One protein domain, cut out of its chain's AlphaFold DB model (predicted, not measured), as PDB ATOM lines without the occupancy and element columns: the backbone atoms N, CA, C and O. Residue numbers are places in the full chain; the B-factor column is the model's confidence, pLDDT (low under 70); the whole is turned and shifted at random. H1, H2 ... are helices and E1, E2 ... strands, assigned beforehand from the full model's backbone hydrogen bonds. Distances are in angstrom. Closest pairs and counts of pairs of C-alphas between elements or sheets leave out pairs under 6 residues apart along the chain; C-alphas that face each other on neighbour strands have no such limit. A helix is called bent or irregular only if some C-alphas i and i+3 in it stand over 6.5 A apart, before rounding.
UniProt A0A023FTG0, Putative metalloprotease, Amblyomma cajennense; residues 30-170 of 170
ATOM      1  N   ILE A  30     322.523 316.075 422.169       89.38
ATOM      2  CA  ILE A  30     322.191 315.359 423.393       89.38
ATOM      3  C   ILE A  30     320.934 315.999 423.973       89.38
ATOM      4  O   ILE A  30     320.885 317.207 424.205       89.38
ATOM      5  N   THR A  31     319.900 315.191 424.197       91.12
ATOM      6  CA  THR A  31     318.699 315.608 424.931       91.12
ATOM      7  C   THR A  31     318.683 314.860 426.253       91.12
ATOM      8  O   THR A  31     318.789 313.645 426.232       91.12
ATOM      9  N   LEU A  32     318.582 315.584 427.368       93.44
ATOM     10  CA  LEU A  32     318.476 315.012 428.706       93.44
ATOM     11  C   LEU A  32     317.098 315.315 429.293       93.44
ATOM     12  O   LEU A  32     316.749 316.477 429.533       93.44
ATOM     13  N   GLY A  33     316.330 314.264 429.537       94.62
ATOM     14  CA  GLY A  33     315.095 314.279 430.292       94.62
ATOM     15  C   GLY A  33     315.363 314.355 431.791       94.62
ATOM     16  O   GLY A  33     316.028 313.508 432.385       94.62
ATOM     17  N   LEU A  34     314.841 315.402 432.419       95.69
ATOM     18  CA  LEU A  34     315.017 315.693 433.832       95.69
ATOM     19  C   LEU A  34     313.737 315.351 434.589       95.69
ATOM     20  O   LEU A  34     312.660 315.831 434.238       95.69
ATOM     21  N   TYR A  35     313.862 314.590 435.670       95.00
ATOM     22  CA  TYR A  35     312.777 314.348 436.613       95.00
ATOM     23  C   TYR A  35     313.094 314.992 437.957       95.00
ATOM     24  O   TYR A  35     314.167 314.785 438.531       95.00
ATOM     25  N   VAL A  36     312.166 315.798 438.466       95.62
ATOM     26  CA  VAL A  36     312.366 316.531 439.719       95.62
ATOM     27  C   VAL A  36     311.560 315.894 440.839       95.62
ATOM     28  O   VAL A  36     310.334 315.962 440.865       95.62
ATOM     29  N   LEU A  37     312.262 315.323 441.810       95.00
ATOM     30  CA  LEU A  37     311.700 314.899 443.080       95.00
ATOM     31  C   LEU A  37     311.780 316.020 444.104       95.00
ATOM     32  O   LEU A  37     312.794 316.706 444.206       95.00
ATOM     33  N   TYR A  38     310.735 316.174 444.910       94.25
ATOM     34  CA  TYR A  38     310.744 317.117 446.023       94.25
ATOM     35  C   TYR A  38     310.222 316.509 447.321       94.25
ATOM     36  O   TYR A  38     309.277 315.717 447.323       94.25
ATOM     37  N   ASP A  39     310.831 316.889 448.443       94.81
ATOM     38  CA  ASP A  39     310.420 316.403 449.760       94.81
ATOM     39  C   ASP A  39     309.208 317.166 450.330       94.81
ATOM     40  O   ASP A  39     308.794 318.235 449.861       94.81
ATOM     41  N   SER A  40     308.611 316.600 451.377       93.06
ATOM     42  CA  SER A  40     307.513 317.231 452.115       93.06
ATOM     43  C   SER A  40     307.859 318.614 452.679       93.06
ATOM     44  O   SER A  40     306.981 319.477 452.799       93.06
ATOM     45  N   THR A  41     309.130 318.861 453.001       93.31
ATOM     46  CA  THR A  41     309.570 320.142 453.558       93.31
ATOM     47  C   THR A  41     309.588 321.234 452.493       93.31
ATOM     48  O   THR A  41     309.139 322.344 452.762       93.31
ATOM     49  N   PHE A  42     310.041 320.930 451.278       93.81
ATOM     50  CA  PHE A  42     309.963 321.822 450.129       93.81
ATOM     51  C   PHE A  42     308.506 322.129 449.816       93.81
ATOM     52  O   PHE A  42     308.117 323.293 449.789       93.81
ATOM     53  N   TYR A  43     307.688 321.084 449.671       91.94
ATOM     54  CA  TYR A  43     306.280 321.232 449.320       91.94
ATOM     55  C   TYR A  43     305.534 322.136 450.311       91.94
ATOM     56  O   TYR A  43     304.809 323.036 449.903       91.94
ATOM     57  N   SER A  44     305.763 321.952 451.616       90.69
ATOM     58  CA  SER A  44     305.123 322.765 452.661       90.69
ATOM     59  C   SER A  44     305.617 324.213 452.738       90.69
ATOM     60  O   SER A  44     304.890 325.067 453.240       90.69
ATOM     61  N   ARG A  45     306.833 324.498 452.257       89.56
ATOM     62  CA  ARG A  45     307.462 325.829 452.298       89.56
ATOM     63  C   ARG A  45     307.390 326.586 450.978       89.56
ATOM     64  O   ARG A  45     307.758 327.759 450.953       89.56
ATOM     65  N   ALA A  46     306.972 325.930 449.897       84.38
ATOM     66  CA  ALA A  46     306.814 326.561 448.599       84.38
ATOM     67  C   ALA A  46     305.930 327.811 448.735       84.38
ATOM     68  O   ALA A  46     304.861 327.773 449.339       84.38
ATOM     69  N   ALA A  47     306.402 328.935 448.192       75.94
ATOM     70  CA  ALA A  47     305.712 330.225 448.280       75.94
ATOM     71  C   ALA A  47     304.510 330.339 447.321       75.94
ATOM     72  O   ALA A  47     303.856 331.379 447.270       75.94
ATOM     73  N   PHE A  48     304.254 329.291 446.544       77.62
ATOM     74  CA  PHE A  48     303.225 329.206 445.519       77.62
ATOM     75  C   PHE A  48     302.218 328.104 445.868       77.62
ATOM     76  O   PHE A  48     302.428 327.305 446.786       77.62
ATOM     77  N   GLY A  49     301.090 328.103 445.167       70.62
ATOM     78  CA  GLY A  49     300.031 327.123 445.308       70.62
ATOM     79  C   GLY A  49     300.586 325.710 445.200       70.62
ATOM     80  O   GLY A  49     301.268 325.343 444.248       70.62
ATOM     81  N   GLN A  50     300.283 324.903 446.211       78.19
ATOM     82  CA  GLN A  50     300.645 323.492 446.303       78.19
ATOM     83  C   GLN A  50     299.761 322.647 445.370       78.19
ATOM     84  O   GLN A  50     299.025 321.762 445.802       78.19
ATOM     85  N   ASN A  51     299.780 322.979 444.083       83.88
ATOM     86  CA  ASN A  51     299.144 322.223 443.020       83.88
ATOM     87  C   ASN A  51     300.190 321.855 441.963       83.88
ATOM     88  O   ASN A  51     301.270 322.444 441.887       83.88
ATOM     89  N   ASN A  52     299.866 320.843 441.164       82.44
ATOM     90  CA  ASN A  52     300.815 320.286 440.208       82.44
ATOM     91  C   ASN A  52     301.189 321.295 439.112       82.44
ATOM     92  O   ASN A  52     302.347 321.349 438.726       82.44
ATOM     93  N   GLU A  53     300.252 322.125 438.647       87.88
ATOM     94  CA  GLU A  53     300.494 323.078 437.555       87.88
ATOM     95  C   GLU A  53     301.519 324.159 437.935       87.88
ATOM     96  O   GLU A  53     302.437 324.461 437.167       87.88
ATOM     97  N   GLU A  54     301.411 324.708 439.145       90.25
ATOM     98  CA  GLU A  54     302.348 325.710 439.652       90.25
ATOM     99  C   GLU A  54     303.731 325.108 439.936       90.25
ATOM    100  O   GLU A  54     304.745 325.729 439.613       90.25
ATOM    101  N   LEU A  55     303.789 323.876 440.456       89.56
ATOM    102  CA  LEU A  55     305.043 323.131 440.630       89.56
ATOM    103  C   LEU A  55     305.735 322.863 439.291       89.56
ATOM    104  O   LEU A  55     306.915 323.180 439.134       89.56
ATOM    105  N   THR A  56     305.000 322.344 438.305       90.12
ATOM    106  CA  THR A  56     305.518 322.107 436.954       90.12
ATOM    107  C   THR A  56     306.019 323.406 436.332       90.12
ATOM    108  O   THR A  56     307.109 323.430 435.759       90.12
ATOM    109  N   SER A  57     305.280 324.507 436.486       92.06
ATOM    110  CA  SER A  57     305.693 325.823 435.987       92.06
ATOM    111  C   SER A  57     306.985 326.300 436.653       92.06
ATOM    112  O   SER A  57     307.918 326.720 435.966       92.06
ATOM    113  N   TYR A  58     307.079 326.181 437.979       92.88
ATOM    114  CA  TYR A  58     308.274 326.540 438.740       92.88
ATOM    115  C   TYR A  58     309.507 325.752 438.276       92.88
ATOM    116  O   TYR A  58     310.543 326.343 437.959       92.88
ATOM    117  N   PHE A  59     309.397 324.426 438.160       94.50
ATOM    118  CA  PHE A  59     310.513 323.595 437.707       94.50
ATOM    119  C   PHE A  59     310.853 323.825 436.234       94.50
ATOM    120  O   PHE A  59     312.030 323.844 435.885       94.50
ATOM    121  N   THR A  60     309.865 324.098 435.382       94.94
ATOM    122  CA  THR A  60     310.099 324.455 433.974       94.94
ATOM    123  C   THR A  60     310.937 325.727 433.865       94.94
ATOM    124  O   THR A  60     311.882 325.785 433.079       94.94
ATOM    125  N   VAL A  61     310.649 326.744 434.683       94.94
ATOM    126  CA  VAL A  61     311.449 327.977 434.732       94.94
ATOM    127  C   VAL A  61     312.882 327.689 435.187       94.94
ATOM    128  O   VAL A  61     313.824 328.204 434.579       94.94
ATOM    129  N   LEU A  62     313.071 326.843 436.205       94.25
ATOM    130  CA  LEU A  62     314.407 326.448 436.662       94.25
ATOM    131  C   LEU A  62     315.192 325.704 435.574       94.25
ATOM    132  O   LEU A  62     316.340 326.059 435.305       94.25
ATOM    133  N   VAL A  63     314.569 324.732 434.906       95.38
ATOM    134  CA  VAL A  63     315.195 323.969 433.816       95.38
ATOM    135  C   VAL A  63     315.536 324.877 432.637       95.38
ATOM    136  O   VAL A  63     316.660 324.832 432.149       95.38
ATOM    137  N   ASN A  64     314.638 325.777 432.232       94.50
ATOM    138  CA  ASN A  64     314.910 326.744 431.164       94.50
ATOM    139  C   ASN A  64     316.048 327.710 431.519       94.50
ATOM    140  O   ASN A  64     316.820 328.120 430.648       94.50
ATOM    141  N   THR A  65     316.169 328.067 432.799       94.62
ATOM    142  CA  THR A  65     317.275 328.891 433.295       94.62
ATOM    143  C   THR A  65     318.594 328.120 433.233       94.62
ATOM    144  O   THR A  65     319.585 328.656 432.745       94.62
ATOM    145  N   ALA A  66     318.604 326.848 433.640       92.88
ATOM    146  CA  ALA A  66     319.770 325.977 433.501       92.88
ATOM    147  C   ALA A  66     320.144 325.752 432.024       92.88
ATOM    148  O   ALA A  66     321.310 325.881 431.661       92.88
ATOM    149  N   GLN A  67     319.162 325.523 431.146       93.50
ATOM    150  CA  GLN A  67     319.353 325.390 429.700       93.50
ATOM    151  C   GLN A  67     320.055 326.613 429.098       93.50
ATOM    152  O   GLN A  67     320.852 326.477 428.173       93.50
ATOM    153  N   ALA A  68     319.792 327.818 429.618       92.56
ATOM    154  CA  ALA A  68     320.429 329.037 429.132       92.56
ATOM    155  C   ALA A  68     321.962 329.007 429.270       92.56
ATOM    156  O   ALA A  68     322.644 329.562 428.410       92.56
ATOM    157  N   TYR A  69     322.494 328.312 430.282       90.31
ATOM    158  CA  TYR A  69     323.936 328.116 430.464       90.31
ATOM    159  C   TYR A  69     324.564 327.306 429.319       90.31
ATOM    160  O   TYR A  69     325.709 327.544 428.941       90.31
ATOM    161  N   PHE A  70     323.801 326.387 428.725       90.00
ATOM    162  CA  PHE A  70     324.280 325.468 427.692       90.00
ATOM    163  C   PHE A  70     324.017 325.942 426.257       90.00
ATOM    164  O   PHE A  70     324.500 325.317 425.320       90.00
ATOM    165  N   ARG A  71     323.320 327.069 426.053       86.00
ATOM    166  CA  ARG A  71     322.972 327.594 424.711       86.00
ATOM    167  C   ARG A  71     324.170 327.868 423.796       86.00
ATOM    168  O   ARG A  71     323.988 327.952 422.589       86.00
ATOM    169  N   GLY A  72     325.362 328.062 424.360       82.12
ATOM    170  CA  GLY A  72     326.595 328.287 423.599       82.12
ATOM    171  C   GLY A  72     327.345 327.010 423.207       82.12
ATOM    172  O   GLY A  72     328.354 327.106 422.514       82.12
ATOM    173  N   LEU A  73     326.897 325.835 423.661       84.75
ATOM    174  CA  LEU A  73     327.483 324.556 423.271       84.75
ATOM    175  C   LEU A  73     326.878 324.116 421.939       84.75
ATOM    176  O   LEU A  73     325.677 323.868 421.861       84.75
ATOM    177  N   SER A  74     327.704 324.044 420.897       80.31
ATOM    178  CA  SER A  74     327.270 323.647 419.553       80.31
ATOM    179  C   SER A  74     327.707 322.235 419.155       80.31
ATOM    180  O   SER A  74     327.132 321.694 418.228       80.31
ATOM    181  N   ASN A  75     328.695 321.637 419.835       82.44
ATOM    182  CA  ASN A  75     329.239 320.309 419.514       82.44
ATOM    183  C   ASN A  75     329.690 319.558 420.793       82.44
ATOM    184  O   ASN A  75     330.818 319.774 421.247       82.44
ATOM    185  N   PRO A  76     328.850 318.693 421.389       83.62
ATOM    186  CA  PRO A  76     327.445 318.497 421.051       83.62
ATOM    187  C   PRO A  76     326.579 319.680 421.503       83.62
ATOM    188  O   PRO A  76     326.902 320.370 422.475       83.62
ATOM    189  N   SER A  77     325.457 319.892 420.822       89.19
ATOM    190  CA  SER A  77     324.379 320.721 421.349       89.19
ATOM    191  C   SER A  77     323.659 319.968 422.472       89.19
ATOM    192  O   SER A  77     323.401 318.768 422.374       89.19
ATOM    193  N   LEU A  78     323.364 320.657 423.576       91.06
ATOM    194  CA  LEU A  78     322.721 320.061 424.749       91.06
ATOM    195  C   LEU A  78     321.348 320.687 424.976       91.06
ATOM    196  O   LEU A  78     321.229 321.908 425.088       91.06
ATOM    197  N   THR A  79     320.325 319.844 425.093       92.69
ATOM    198  CA  THR A  79     318.957 320.234 425.445       92.69
ATOM    199  C   THR A  79     318.533 319.547 426.736       92.69
ATOM    200  O   THR A  79     318.613 318.331 426.850       92.69
ATOM    201  N   LEU A  80     318.061 320.324 427.701       94.62
ATOM    202  CA  LEU A  80     317.479 319.879 428.956       94.62
ATOM    203  C   LEU A  80     315.961 320.024 428.870       94.62
ATOM    204  O   LEU A  80     315.458 321.115 428.592       94.62
ATOM    205  N   THR A  81     315.239 318.949 429.159       94.31
ATOM    206  CA  THR A  81     313.774 318.926 429.119       94.31
ATOM    207  C   THR A  81     313.248 318.442 430.456       94.31
ATOM    208  O   THR A  81     313.640 317.376 430.917       94.31
ATOM    209  N   LEU A  82     312.343 319.191 431.090       96.25
ATOM    210  CA  LEU A  82     311.606 318.669 432.239       96.25
ATOM    211  C   LEU A  82     310.628 317.597 431.741       96.25
ATOM    212  O   LEU A  82     309.719 317.914 430.978       96.25
ATOM    213  N   VAL A  83     310.825 316.350 432.165       95.38
ATOM    214  CA  VAL A  83     309.928 315.230 431.849       95.38
ATOM    215  C   VAL A  83     308.699 315.304 432.737       95.38
ATOM    216  O   VAL A  83     307.576 315.331 432.245       95.38
ATOM    217  N   ASP A  84     308.924 315.358 434.050       94.06
ATOM    218  CA  ASP A  84     307.872 315.488 435.051       94.06
ATOM    219  C   ASP A  84     308.477 315.913 436.404       94.06
ATOM    220  O   ASP A  84     309.699 316.027 436.572       94.06
ATOM    221  N   SER A  85     307.620 316.135 437.393       93.75
ATOM    222  CA  SER A  85     308.007 316.346 438.780       93.75
ATOM    223  C   SER A  85     307.064 315.622 439.727       93.75
ATOM    224  O   SER A  85     305.865 315.536 439.478       93.75
ATOM    225  N   GLY A  86     307.588 315.149 440.853       92.19
ATOM    226  CA  GLY A  86     306.793 314.396 441.808       92.19
ATOM    227  C   GLY A  86     307.246 314.580 443.242       92.19
ATOM    228  O   GLY A  86     308.419 314.807 443.545       92.19
ATOM    229  N   LYS A  87     306.292 314.433 444.158       92.94
ATOM    230  CA  LYS A  87     306.620 314.332 445.574       92.94
ATOM    231  C   LYS A  87     307.383 313.031 445.819       92.94
ATOM    232  O   LYS A  87     307.015 311.981 445.291       92.94
ATOM    233  N   LEU A  88     308.416 313.103 446.648       94.31
ATOM    234  CA  LEU A  88     309.183 311.944 447.073       94.31
ATOM    235  C   LEU A  88     308.258 310.903 447.727       94.31
ATOM    236  O   LEU A  88     307.510 311.214 448.656       94.31
ATOM    237  N   TRP A  89     308.291 309.670 447.219       93.19
ATOM    238  CA  TRP A  89     307.390 308.595 447.654       93.19
ATOM    239  C   TRP A  89     307.794 307.974 448.997       93.19
ATOM    240  O   TRP A  89     306.940 307.449 449.709       93.19
ATOM    241  N   ASP A  90     309.081 308.039 449.348       92.75
ATOM    242  CA  ASP A  90     309.606 307.593 450.635       92.75
ATOM    243  C   ASP A  90     310.529 308.657 451.239       92.75
ATOM    244  O   ASP A  90     311.675 308.840 450.834       92.75
ATOM    245  N   GLU A  91     310.029 309.355 452.256       90.88
ATOM    246  CA  GLU A  91     310.775 310.397 452.971       90.88
ATOM    247  C   GLU A  91     311.989 309.838 453.737       90.88
ATOM    248  O   GLU A  91     312.861 310.609 454.134       90.88
ATOM    249  N   LYS A  92     312.092 308.510 453.931       93.50
ATOM    250  CA  LYS A  92     313.274 307.869 454.536       93.50
ATOM    251  C   LYS A  92     314.503 307.897 453.632       93.50
ATOM    252  O   LYS A  92     315.600 307.649 454.120       93.50
ATOM    253  N   ILE A  93     314.330 308.201 452.344       94.44
ATOM    254  CA  ILE A  93     315.441 308.428 451.412       94.44
ATOM    255  C   ILE A  93     316.285 309.625 451.874       94.44
ATOM    256  O   ILE A  93     317.505 309.614 451.723       94.44
ATOM    257  N   VAL A  94     315.651 310.646 452.462       95.88
ATOM    258  CA  VAL A  94     316.339 311.846 452.942       95.88
ATOM    259  C   VAL A  94     316.915 311.589 454.329       95.88
ATOM    260  O   VAL A  94     316.186 311.388 455.304       95.88
ATOM    261  N   THR A  95     318.240 311.648 454.432       95.88
ATOM    262  CA  THR A  95     318.945 311.545 455.709       95.88
ATOM    263  C   THR A  95     319.179 312.933 456.289       95.88
ATOM    264  O   THR A  95     319.487 313.889 455.578       95.88
ATOM    265  N   TYR A  96     319.043 313.049 457.608       94.88
ATOM    266  CA  TYR A  96     319.167 314.318 458.313       94.88
ATOM    267  C   TYR A  96     320.274 314.265 459.353       94.88
ATOM    268  O   TYR A  96     320.426 313.274 460.066       94.88
ATOM    269  N   ILE A  97     320.962 315.389 459.512       94.75
ATOM    270  CA  ILE A  97     321.908 315.621 460.601       94.75
ATOM    271  C   ILE A  97     321.477 316.827 461.424       94.75
ATOM    272  O   ILE A  97     320.845 317.762 460.929       94.75
ATOM    273  N   SER A  98     321.821 316.794 462.707       94.31
ATOM    274  CA  SER A  98     321.653 317.931 463.605       94.31
ATOM    275  C   SER A  98     323.015 318.541 463.882       94.31
ATOM    276  O   SER A  98     323.930 317.835 464.296       94.31
ATOM    277  N   ASP A  99     323.144 319.843 463.666       88.62
ATOM    278  CA  ASP A  99     324.345 320.595 464.015       88.62
ATOM    279  C   ASP A  99     323.949 321.932 464.640       88.62
ATOM    280  O   ASP A  99     323.070 322.627 464.132       88.62
ATOM    281  N   GLN A 100     324.561 322.268 465.775       89.12
ATOM    282  CA  GLN A 100     324.270 323.488 466.541       89.12
ATOM    283  C   GLN A 100     322.762 323.725 466.790       89.12
ATOM    284  O   GLN A 100     322.272 324.851 466.739       89.12
ATOM    285  N   GLY A 101     321.998 322.651 467.026       89.44
ATOM    286  CA  GLY A 101     320.550 322.720 467.267       89.44
ATOM    287  C   GLY A 101     319.690 322.988 466.024       89.44
ATOM    288  O   GLY A 101     318.471 323.089 466.147       89.44
ATOM    289  N   LYS A 102     320.287 323.073 464.828       92.94
ATOM    290  CA  LYS A 102     319.580 323.151 463.545       92.94
ATOM    291  C   LYS A 102     319.617 321.801 462.830       92.94
ATOM    292  O   LYS A 102     320.606 321.073 462.905       92.94
ATOM    293  N   ARG A 103     318.532 321.477 462.127       94.19
ATOM    294  CA  ARG A 103     318.400 320.261 461.314       94.19
ATOM    295  C   ARG A 103     318.736 320.574 459.857       94.19
ATOM    296  O   ARG A 103     318.167 321.507 459.296       94.19
ATOM    297  N   PHE A 104     319.605 319.765 459.265       95.31
ATOM    298  CA  PHE A 104     320.055 319.867 457.877       95.31
ATOM    299  C   PHE A 104     319.815 318.547 457.151       95.31
ATOM    300  O   PHE A 104     319.757 317.494 457.794       95.31
ATOM    301  N   VAL A 105     319.719 318.595 455.823       95.19
ATOM    302  CA  VAL A 105     319.836 317.388 454.997       95.19
ATOM    303  C   VAL A 105     321.308 317.015 454.891       95.19
ATOM    304  O   VAL A 105     322.149 317.855 454.570       95.19
ATOM    305  N   ASP A 106     321.616 315.758 455.185       94.94
ATOM    306  CA  ASP A 106     322.936 315.184 454.962       94.94
ATOM    307  C   ASP A 106     323.024 314.724 453.509       94.94
ATOM    308  O   ASP A 106     322.446 313.702 453.137       94.94
ATOM    309  N   ALA A 107     323.702 315.506 452.673       92.75
ATOM    310  CA  ALA A 107     323.791 315.230 451.245       92.75
ATOM    311  C   ALA A 107     324.567 313.937 450.959       92.75
ATOM    312  O   ALA A 107     324.183 313.160 450.087       92.75
ATOM    313  N   GLU A 108     325.645 313.706 451.713       91.50
ATOM    314  CA  GLU A 108     326.527 312.547 451.559       91.50
ATOM    315  C   GLU A 108     325.786 311.250 451.886       91.50
ATOM    316  O   GLU A 108     325.901 310.277 451.144       91.50
ATOM    317  N   ALA A 109     324.972 311.250 452.943       92.69
ATOM    318  CA  ALA A 109     324.161 310.091 453.302       92.69
ATOM    319  C   ALA A 109     322.893 309.939 452.441       92.69
ATOM    320  O   ALA A 109     322.443 308.821 452.204       92.69
ATOM    321  N   THR A 110     322.310 311.041 451.960       94.62
ATOM    322  CA  THR A 110     321.068 311.015 451.164       94.62
ATOM    323  C   THR A 110     321.298 310.515 449.741       94.62
ATOM    324  O   THR A 110     320.473 309.771 449.213       94.62
ATOM    325  N   LEU A 111     322.404 310.906 449.102       92.62
ATOM    326  CA  LEU A 111     322.620 310.635 447.681       92.62
ATOM    327  C   LEU A 111     322.648 309.129 447.329       92.62
ATOM    328  O   LEU A 111     321.933 308.752 446.401       92.62
ATOM    329  N   PRO A 112     323.355 308.244 448.064       90.62
ATOM    330  CA  PRO A 112     323.329 306.805 447.782       90.62
ATOM    331  C   PRO A 112     321.942 306.181 447.980       90.62
ATOM    332  O   PRO A 112     321.532 305.305 447.219       90.62
ATOM    333  N   SER A 113     321.194 306.639 448.990       92.62
ATOM    334  CA  SER A 113     319.819 306.189 449.228       92.62
ATOM    335  C   SER A 113     318.880 306.625 448.108       92.62
ATOM    336  O   SER A 113     318.049 305.829 447.671       92.62
ATOM    337  N   LEU A 114     319.033 307.856 447.613       93.00
ATOM    338  CA  LEU A 114     318.279 308.364 446.469       93.00
ATOM    339  C   LEU A 114     318.591 307.559 445.211       93.00
ATOM    340  O   LEU A 114     317.669 307.112 444.539       93.00
ATOM    341  N   GLU A 115     319.871 307.327 444.922       90.69
ATOM    342  CA  GLU A 115     320.291 306.543 443.762       90.69
ATOM    343  C   GLU A 115     319.705 305.128 443.803       90.69
ATOM    344  O   GLU A 115     319.104 304.670 442.829       90.69
ATOM    345  N   HIS A 116     319.816 304.446 444.946       90.00
ATOM    346  CA  HIS A 116     319.258 303.108 445.116       90.00
ATOM    347  C   HIS A 116     317.730 303.089 444.939       90.00
ATOM    348  O   HIS A 116     317.184 302.205 444.271       90.00
ATOM    349  N   ALA A 117     317.031 304.072 445.511       90.69
ATOM    350  CA  ALA A 117     315.580 304.173 445.416       90.69
ATOM    351  C   ALA A 117     315.108 304.471 443.985       90.69
ATOM    352  O   ALA A 117     314.144 303.871 443.525       90.69
ATOM    353  N   VAL A 118     315.794 305.362 443.267       90.62
ATOM    354  CA  VAL A 118     315.495 305.697 441.868       90.62
ATOM    355  C   VAL A 118     315.721 304.483 440.967       90.62
ATOM    356  O   VAL A 118     314.809 304.097 440.242       90.62
ATOM    357  N   ARG A 119     316.874 303.807 441.073       87.38
ATOM    358  CA  ARG A 119     317.193 302.615 440.260       87.38
ATOM    359  C   ARG A 119     316.205 301.463 440.456       87.38
ATOM    360  O   ARG A 119     315.970 300.684 439.538       87.38
ATOM    361  N   SER A 120     315.646 301.323 441.657       85.88
ATOM    362  CA  SER A 120     314.682 300.264 441.978       85.88
ATOM    363  C   SER A 120     313.226 300.639 441.673       85.88
ATOM    364  O   SER A 120     312.352 299.766 441.711       85.88
ATOM    365  N   ASN A 121     312.945 301.901 441.336       86.00
ATOM    366  CA  ASN A 121     311.593 302.378 441.088       86.00
ATOM    367  C   ASN A 121     311.176 302.175 439.622       86.00
ATOM    368  O   ASN A 121     311.554 302.927 438.730       86.00
ATOM    369  N   LYS A 122     310.308 301.185 439.389       81.50
ATOM    370  CA  LYS A 122     309.740 300.875 438.064       81.50
ATOM    371  C   LYS A 122     308.632 301.833 437.609       81.50
ATOM    372  O   LYS A 122     308.092 301.650 436.525       81.50
ATOM    373  N   SER A 123     308.240 302.784 438.450       86.38
ATOM    374  CA  SER A 123     307.162 303.741 438.182       86.38
ATOM    375  C   SER A 123     307.675 305.126 437.798       86.38
ATOM    376  O   SER A 123     306.880 306.062 437.741       86.38
ATOM    377  N   LEU A 124     308.982 305.281 437.566       86.75
ATOM    378  CA  LEU A 124     309.510 306.515 436.997       86.75
ATOM    379  C   LEU A 124     308.974 306.710 435.570       86.75
ATOM    380  O   LEU A 124     308.779 305.719 434.862       86.75
ATOM    381  N   PRO A 125     308.732 307.963 435.148       89.12
ATOM    382  CA  PRO A 125     308.365 308.255 433.770       89.12
ATOM    383  C   PRO A 125     309.401 307.720 432.775       89.12
ATOM    384  O   PRO A 125     310.590 307.620 433.083       89.12
ATOM    385  N   GLU A 126     308.948 307.403 431.565       88.31
ATOM    386  CA  GLU A 126     309.848 307.075 430.459       88.31
ATOM    387  C   GLU A 126     310.680 308.305 430.051       88.31
ATOM    388  O   GLU A 126     310.224 309.442 430.186       88.31
ATOM    389  N   ASN A 127     311.874 308.070 429.493       88.19
ATOM    390  CA  ASN A 127     312.811 309.106 429.025       88.19
ATOM    391  C   ASN A 127     313.363 310.015 430.138       88.19
ATOM    392  O   ASN A 127     313.559 311.209 429.927       88.19
ATOM    393  N   VAL A 128     313.574 309.467 431.337       90.56
ATOM    394  CA  VAL A 128     314.256 310.159 432.438       90.56
ATOM    395  C   VAL A 128     315.726 309.755 432.463       90.56
ATOM    396  O   VAL A 128     316.038 308.609 432.777       90.56
ATOM    397  N   ASP A 129     316.608 310.725 432.231       90.81
ATOM    398  CA  ASP A 129     318.064 310.535 432.213       90.81
ATOM    399  C   ASP A 129     318.721 311.049 433.500       90.81
ATOM    400  O   ASP A 129     319.751 310.546 433.949       90.81
ATOM    401  N   VAL A 130     318.127 312.074 434.120       91.81
ATOM    402  CA  VAL A 130     318.651 312.706 435.336       91.81
ATOM    403  C   VAL A 130     317.528 312.936 436.337       91.81
ATOM    404  O   VAL A 130     316.493 313.518 436.014       91.81
ATOM    405  N   VAL A 131     317.766 312.545 437.590       92.75
ATOM    406  CA  VAL A 131     316.855 312.813 438.707       92.75
ATOM    407  C   VAL A 131     317.466 313.840 439.652       92.75
ATOM    408  O   VAL A 131     318.558 313.639 440.182       92.75
ATOM    409  N   PHE A 132     316.738 314.925 439.906       94.12
ATOM    410  CA  PHE A 132     317.080 315.910 440.930       94.12
ATOM    411  C   PHE A 132     316.216 315.707 442.170       94.12
ATOM    412  O   PHE A 132     315.011 315.522 442.050       94.12
ATOM    413  N   LEU A 133     316.810 315.810 443.360       94.69
ATOM    414  CA  LEU A 133     316.070 315.943 444.616       94.69
ATOM    415  C   LEU A 133     316.158 317.387 445.113       94.69
ATOM    416  O   LEU A 133     317.244 317.898 445.378       94.69
ATOM    417  N   ILE A 134     315.002 318.019 445.285       93.81
ATOM    418  CA  ILE A 134     314.853 319.353 445.856       93.81
ATOM    419  C   ILE A 134     314.273 319.227 447.265       93.81
ATOM    420  O   ILE A 134     313.235 318.605 447.486       93.81
ATOM    421  N   THR A 135     314.943 319.841 448.234       94.00
ATOM    422  CA  THR A 135     314.546 319.825 449.646       94.00
ATOM    423  C   THR A 135     314.293 321.236 450.160       94.00
ATOM    424  O   THR A 135     314.899 322.204 449.701       94.00
ATOM    425  N   GLY A 136     313.369 321.363 451.113       91.81
ATOM    426  CA  GLY A 136     313.067 322.634 451.773       91.81
ATOM    427  C   GLY A 136     313.982 322.973 452.952       91.81
ATOM    428  O   GLY A 136     313.793 324.027 453.568       91.81
ATOM    429  N   LEU A 137     314.918 322.092 453.324       93.44
ATOM    430  CA  LEU A 137     315.934 322.351 454.350       93.44
ATOM    431  C   LEU A 137     317.287 322.687 453.723       93.44
ATOM    432  O   LEU A 137     317.581 322.317 452.593       93.44
ATOM    433  N   GLU A 138     318.134 323.359 454.499       93.25
ATOM    434  CA  GLU A 138     319.529 323.560 454.120       93.25
ATOM    435  C   GLU A 138     320.253 322.209 454.019       93.25
ATOM    436  O   GLU A 138     320.187 321.370 454.926       93.25
ATOM    437  N   THR A 139     320.964 322.027 452.910       92.56
ATOM    438  CA  THR A 139     321.728 320.820 452.599       92.56
ATOM    439  C   THR A 139     323.186 321.010 452.994       92.56
ATOM    440  O   THR A 139     323.812 322.004 452.628       92.56
ATOM    441  N   LYS A 140     323.748 320.045 453.723       91.06
ATOM    442  CA  LYS A 140     325.169 320.017 454.070       91.06
ATOM    443  C   LYS A 140     325.920 319.024 453.202       91.06
ATOM    444  O   LYS A 140     325.688 317.820 453.277       91.06
ATOM    445  N   THR A 141     326.859 319.557 452.435       86.88
ATOM    446  CA  THR A 141     327.903 318.813 451.730       86.88
ATOM    447  C   THR A 141     329.199 318.874 452.529       86.88
ATOM    448  O   THR A 141     329.420 319.812 453.300       86.88
ATOM    449  N   ARG A 142     330.082 317.895 452.337       82.50
ATOM    450  CA  ARG A 142     331.414 317.893 452.953       82.50
ATOM    451  C   ARG A 142     332.467 317.893 451.864       82.50
ATOM    452  O   ARG A 142     332.440 317.036 450.990       82.50
ATOM    453  N   GLU A 143     333.386 318.846 451.918       81.38
ATOM    454  CA  GLU A 143     334.584 318.792 451.085       81.38
ATOM    455  C   GLU A 143     335.549 317.774 451.698       81.38
ATOM    456  O   GLU A 143     335.934 317.885 452.865       81.38
ATOM    457  N   GLU A 144     335.933 316.765 450.927       75.00
ATOM    458  CA  GLU A 144     336.957 315.819 451.338       75.00
ATOM    459  C   GLU A 144     338.332 316.492 451.254       75.00
ATOM    460  O   GLU A 144     338.786 316.922 450.193       75.00
ATOM    461  N   SER A 145     339.025 316.566 452.391       75.88
ATOM    462  CA  SER A 145     340.270 317.329 452.539       75.88
ATOM    463  C   SER A 145     341.375 316.931 451.555       75.88
ATOM    464  O   SER A 145     342.212 317.770 451.221       75.88
ATOM    465  N   PHE A 146     341.394 315.665 451.127       73.31
ATOM    466  CA  PHE A 146     342.438 315.100 450.274       73.31
ATOM    467  C   PHE A 146     342.140 315.260 448.779       73.31
ATOM    468  O   PHE A 146     343.001 315.702 448.026       73.31
ATOM    469  N   THR A 147     340.923 314.920 448.354       76.06
ATOM    470  CA  THR A 147     340.517 314.919 446.938       76.06
ATOM    471  C   THR A 147     339.971 316.264 446.477       76.06
ATOM    472  O   THR A 147     339.964 316.523 445.280       76.06
ATOM    473  N   LYS A 148     339.547 317.130 447.412       77.31
ATOM    474  CA  LYS A 148     338.781 318.357 447.136       77.31
ATOM    475  C   LYS A 148     337.395 318.097 446.541       77.31
ATOM    476  O   LYS A 148     336.735 319.030 446.085       77.31
ATOM    477  N   ASP A 149     336.931 316.852 446.619       75.00
ATOM    478  CA  ASP A 149     335.603 316.464 446.169       75.00
ATOM    479  C   ASP A 149     334.536 316.905 447.165       75.00
ATOM    480  O   ASP A 149     334.686 316.773 448.382       75.00
ATOM    481  N   TRP A 150     333.410 317.369 446.638       75.75
ATOM    482  CA  TRP A 150     332.245 317.745 447.425       75.75
ATOM    483  C   TRP A 150     331.331 316.528 447.579       75.75
ATOM    484  O   TRP A 150     330.528 316.215 446.697       75.75
ATOM    485  N   LYS A 151     331.459 315.816 448.701       76.62
ATOM    486  CA  LYS A 151     330.600 314.677 449.034       76.62
ATOM    487  C   LYS A 151     329.157 315.141 449.206       76.62
ATOM    488  O   LYS A 151     328.887 316.156 449.860       76.62
ATOM    489  N   GLY A 152     328.242 314.378 448.611       71.12
ATOM    490  CA  GLY A 152     326.819 314.704 448.550       71.12
ATOM    491  C   GLY A 152     326.394 315.515 447.322       71.12
ATOM    492  O   GLY A 152     325.226 315.877 447.217       71.12
ATOM    493  N   LEU A 153     327.308 315.774 446.383       80.88
ATOM    494  CA  LEU A 153     326.959 316.154 445.014       80.88
ATOM    495  C   LEU A 153     326.978 314.929 444.098       80.88
ATOM    496  O   LEU A 153     327.639 313.932 444.400       80.88
ATOM    497  N   SER A 154     326.266 315.017 442.973       78.19
ATOM    498  CA  SER A 154     326.264 313.970 441.948       78.19
ATOM    499  C   SER A 154     327.699 313.614 441.539       78.19
ATOM    500  O   SER A 154     328.473 314.533 441.240       78.19
ATOM    501  N   PRO A 155     328.065 312.320 441.480       72.69
ATOM    502  CA  PRO A 155     329.400 311.933 441.061       72.69
ATOM    503  C   PRO A 155     329.674 312.401 439.619       72.69
ATOM    504  O   PRO A 155     328.757 312.434 438.790       72.69
ATOM    505  N   PRO A 156     330.925 312.770 439.284       69.69
ATOM    506  CA  PRO A 156     331.281 313.123 437.918       69.69
ATOM    507  C   PRO A 156     330.962 311.976 436.955       69.69
ATOM    508  O   PRO A 156     331.215 310.816 437.273       69.69
ATOM    509  N   LYS A 157     330.487 312.309 435.747       69.56
ATOM    510  CA  LYS A 157     330.231 311.343 434.657       69.56
ATOM    511  C   LYS A 157     329.193 310.261 434.999       69.56
ATOM    512  O   LYS A 157     329.331 309.129 434.562       69.56
ATOM    513  N   ALA A 158     328.152 310.615 435.750       73.12
ATOM    514  CA  ALA A 158     327.107 309.677 436.168       73.12
ATOM    515  C   ALA A 158     325.918 309.538 435.197       73.12
ATOM    516  O   ALA A 158     325.061 308.695 435.428       73.12
ATOM    517  N   ILE A 159     325.851 310.354 434.135       76.94
ATOM    518  CA  ILE A 159     324.742 310.329 433.158       76.94
ATOM    519  C   ILE A 159     324.729 309.007 432.373       76.94
ATOM    520  O   ILE A 159     323.675 308.425 432.155       76.94
ATOM    521  N   CYS A 160     325.910 308.504 432.004       70.56
ATOM    522  CA  CYS A 160     326.087 307.156 431.475       70.56
ATOM    523  C   CYS A 160     326.981 306.378 432.432       70.56
ATOM    524  O   CYS A 160     328.063 306.854 432.782       70.56
ATOM    525  N   PHE A 161     326.572 305.175 432.821       62.62
ATOM    526  CA  PHE A 161     327.372 304.321 433.693       62.62
ATOM    527  C   PHE A 161     327.697 302.990 433.015       62.62
ATOM    528  O   PHE A 161     326.933 302.464 432.209       62.62
ATOM    529  N   PHE A 162     328.880 302.465 433.325       47.22
ATOM    530  CA  PHE A 162     329.318 301.150 432.878       47.22
ATOM    531  C   PHE A 162     328.970 300.121 433.957       47.22
ATOM    532  O   PHE A 162     329.304 300.333 435.123       47.22
ATOM    533  N   ASP A 163     328.318 299.028 433.572       57.19
ATOM    534  CA  ASP A 163     328.071 297.862 434.432       57.19
ATOM    535  C   ASP A 163     328.643 296.596 433.761       57.19
ATOM    536  O   ASP A 163     329.138 296.660 432.633       57.19
ATOM    537  N   GLU A 164     328.594 295.437 434.423       48.06
ATOM    538  CA  GLU A 164     329.203 294.168 433.977       48.06
ATOM    539  C   GLU A 164     328.761 293.705 432.565       48.06
ATOM    540  O   GLU A 164     329.402 292.839 431.969       48.06
ATOM    541  N   GLY A 165     327.703 294.302 432.000       56.88
ATOM    542  CA  GLY A 165     327.182 294.039 430.655       56.88
ATOM    543  C   GLY A 165     327.464 295.104 429.581       56.88
ATOM    544  O   GLY A 165     327.072 294.886 428.434       56.88
ATOM    545  N   GLY A 166     328.124 296.228 429.896       52.06
ATOM    546  CA  GLY A 166     328.436 297.294 428.931       52.06
ATOM    547  C   GLY A 166     328.105 298.714 429.407       52.06
ATOM    548  O   GLY A 166     327.885 298.959 430.592       52.06
ATOM    549  N   TRP A 167     328.107 299.669 428.469       46.44
ATOM    550  CA  TRP A 167     327.699 301.055 428.725       46.44
ATOM    551  C   TRP A 167     326.177 301.176 428.705       46.44
ATOM    552  O   TRP A 167     325.545 300.849 427.702       46.44
ATOM    553  N   TYR A 168     325.615 301.699 429.789       49.88
ATOM    554  CA  TYR A 168     324.211 302.055 429.900       49.88
ATOM    555  C   TYR A 168     324.123 303.577 429.912       49.88
ATOM    556  O   TYR A 168     324.474 304.238 430.892       49.88
ATOM    557  N   CYS A 169     323.705 304.119 428.778       53.12
ATOM    558  CA  CYS A 169     323.165 305.463 428.693       53.12
ATOM    559  C   CYS A 169     321.644 305.311 428.668       53.12
ATOM    560  O   CYS A 169     321.139 304.409 427.993       53.12
ATOM    561  N   SER A 170     320.950 306.118 429.467       49.00
ATOM    562  CA  SER A 170     319.520 306.362 429.243       49.00
ATOM    563  C   SER A 170     319.347 307.104 427.918       49.00
ATOM    564  O   SER A 170     320.262 307.900 427.588       49.00
TER     565      SER A 170
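What this domain is: This is residues 30 to 170 of the 170 residues of the protein "Putative metalloprotease" of Amblyomma cajennense (UniProt A0A023FTG0). A twisted sheet of three parallel strands, in the order E2, E1, E5, has the long helix H2 packed along one face, over E2 and E1, while H3 only grazes the sheet near E5. Beyond the last residues of E1 and E5 lies the small hairpin E3 and E4, and a second hairpin, E6 and E7, ends the chain, with residues 162 to 167 sticking out. Between E5 and E6 the long unnamed stretch 135 to 159 pairs briefly with E4 and then folds back on itself. The printed part has 141 residues with three named helices and seven named strands, in the order E1 H1 H2 E2 E3 E4 H3 E5 E6 E7, and its class is mixed, helices and strands. It is compact, with a radius of gyration of the C-alphas of 16.3 A, and spans 48 by 43 by 33 A.

Where its parts are: The sheet's inner strand is E1, residues 30 to 38, 25.4 A from first to last C-alpha, beginning at C-alpha 30 at (322.191, 315.359, 423.393). Its edge strands are E2, residues 77 to 87 and 30.7 A long, and E5, residues 130 to 134 and 13.0 A long. H1 is residues 40 to 45. H2, residues 52 to 70, is 27.1 A long and ends at C-alpha 70 at (324.280, 325.468, 427.692). H3, residues 107 to 120, is 19.8 A long; it is neither bent nor irregular, but only just: C-alphas 109 and 112 are 6.5 A apart. The short strands are E3, residues 96 to 99, E4, residues 102 to 106, E6, residues 160 to 163, and E7, residues 166 to 169, which ends at C-alpha 169 at (323.165, 305.463, 428.693).

How they stand to each other: The sheet is strongly twisted, but only just, its C-alphas lying up to 4.0 A off the best plane. E2 and E1 are parallel at 22 degrees, with N 34 and O 81 2.8 A apart, within hydrogen-bond range. E1 and E5 are parallel at 29 degrees, with N 37 and O 132 within hydrogen-bond range at 2.8 A. H2 is on this sheet at a height over the sheet of 8.2 A, and with it makes two layers, a helix on one face of a sheet. It lies over E2 and E1 and runs along the strands, at 23 degrees to E2 on the local plane; the closest C-alphas of H2 and E2 are those of Gln 67 and Leu 80, 5.9 A apart. E1, H1, H2 and E2 form a strand-helix-strand unit, two parallel neighbour strands with helices between them, and its crossover is right-handed. H1 only grazes the sheet with its residues 40 to 43, and H3 only grazes it with its residues 110 to 118; the closest C-alphas of H3 and E5, those of Val 118 and Val 131, are 7.9 A apart. E3 and E4 form an antiparallel hairpin, with N 97 and O 104 3.0 A apart, within hydrogen-bond range; E3 and H3 are near each other. Residues 105 to 106 of E4 pair with residues 139 to 140, parallel, and residues 142 to 143 pair with residues 150 to 151, antiparallel. E6 and E7 form the other hairpin, with N 168 and O 161 within hydrogen-bond range at 2.9 A; both are apart from E5 and from H3. Every O i to N i+4 pair is within hydrogen-bond range in H1, against 13 of 15 in H2 and 8 of 10 in H3.

The domain as a whole: The C-alphas of Asn 75 and Gly 101, the two farthest apart, are 48.6 A from each other, while those of Ile 30 and Ser 170, the first and last printed, are 11.1 A apart. The printed part has no cut, and its one long link is that from E5 to E6, 25 residues. The mean pLDDT of the printed part is 86.1; it is under 70 at residues 156 to 157 and 161 to 170, and E7 has a mean of 50.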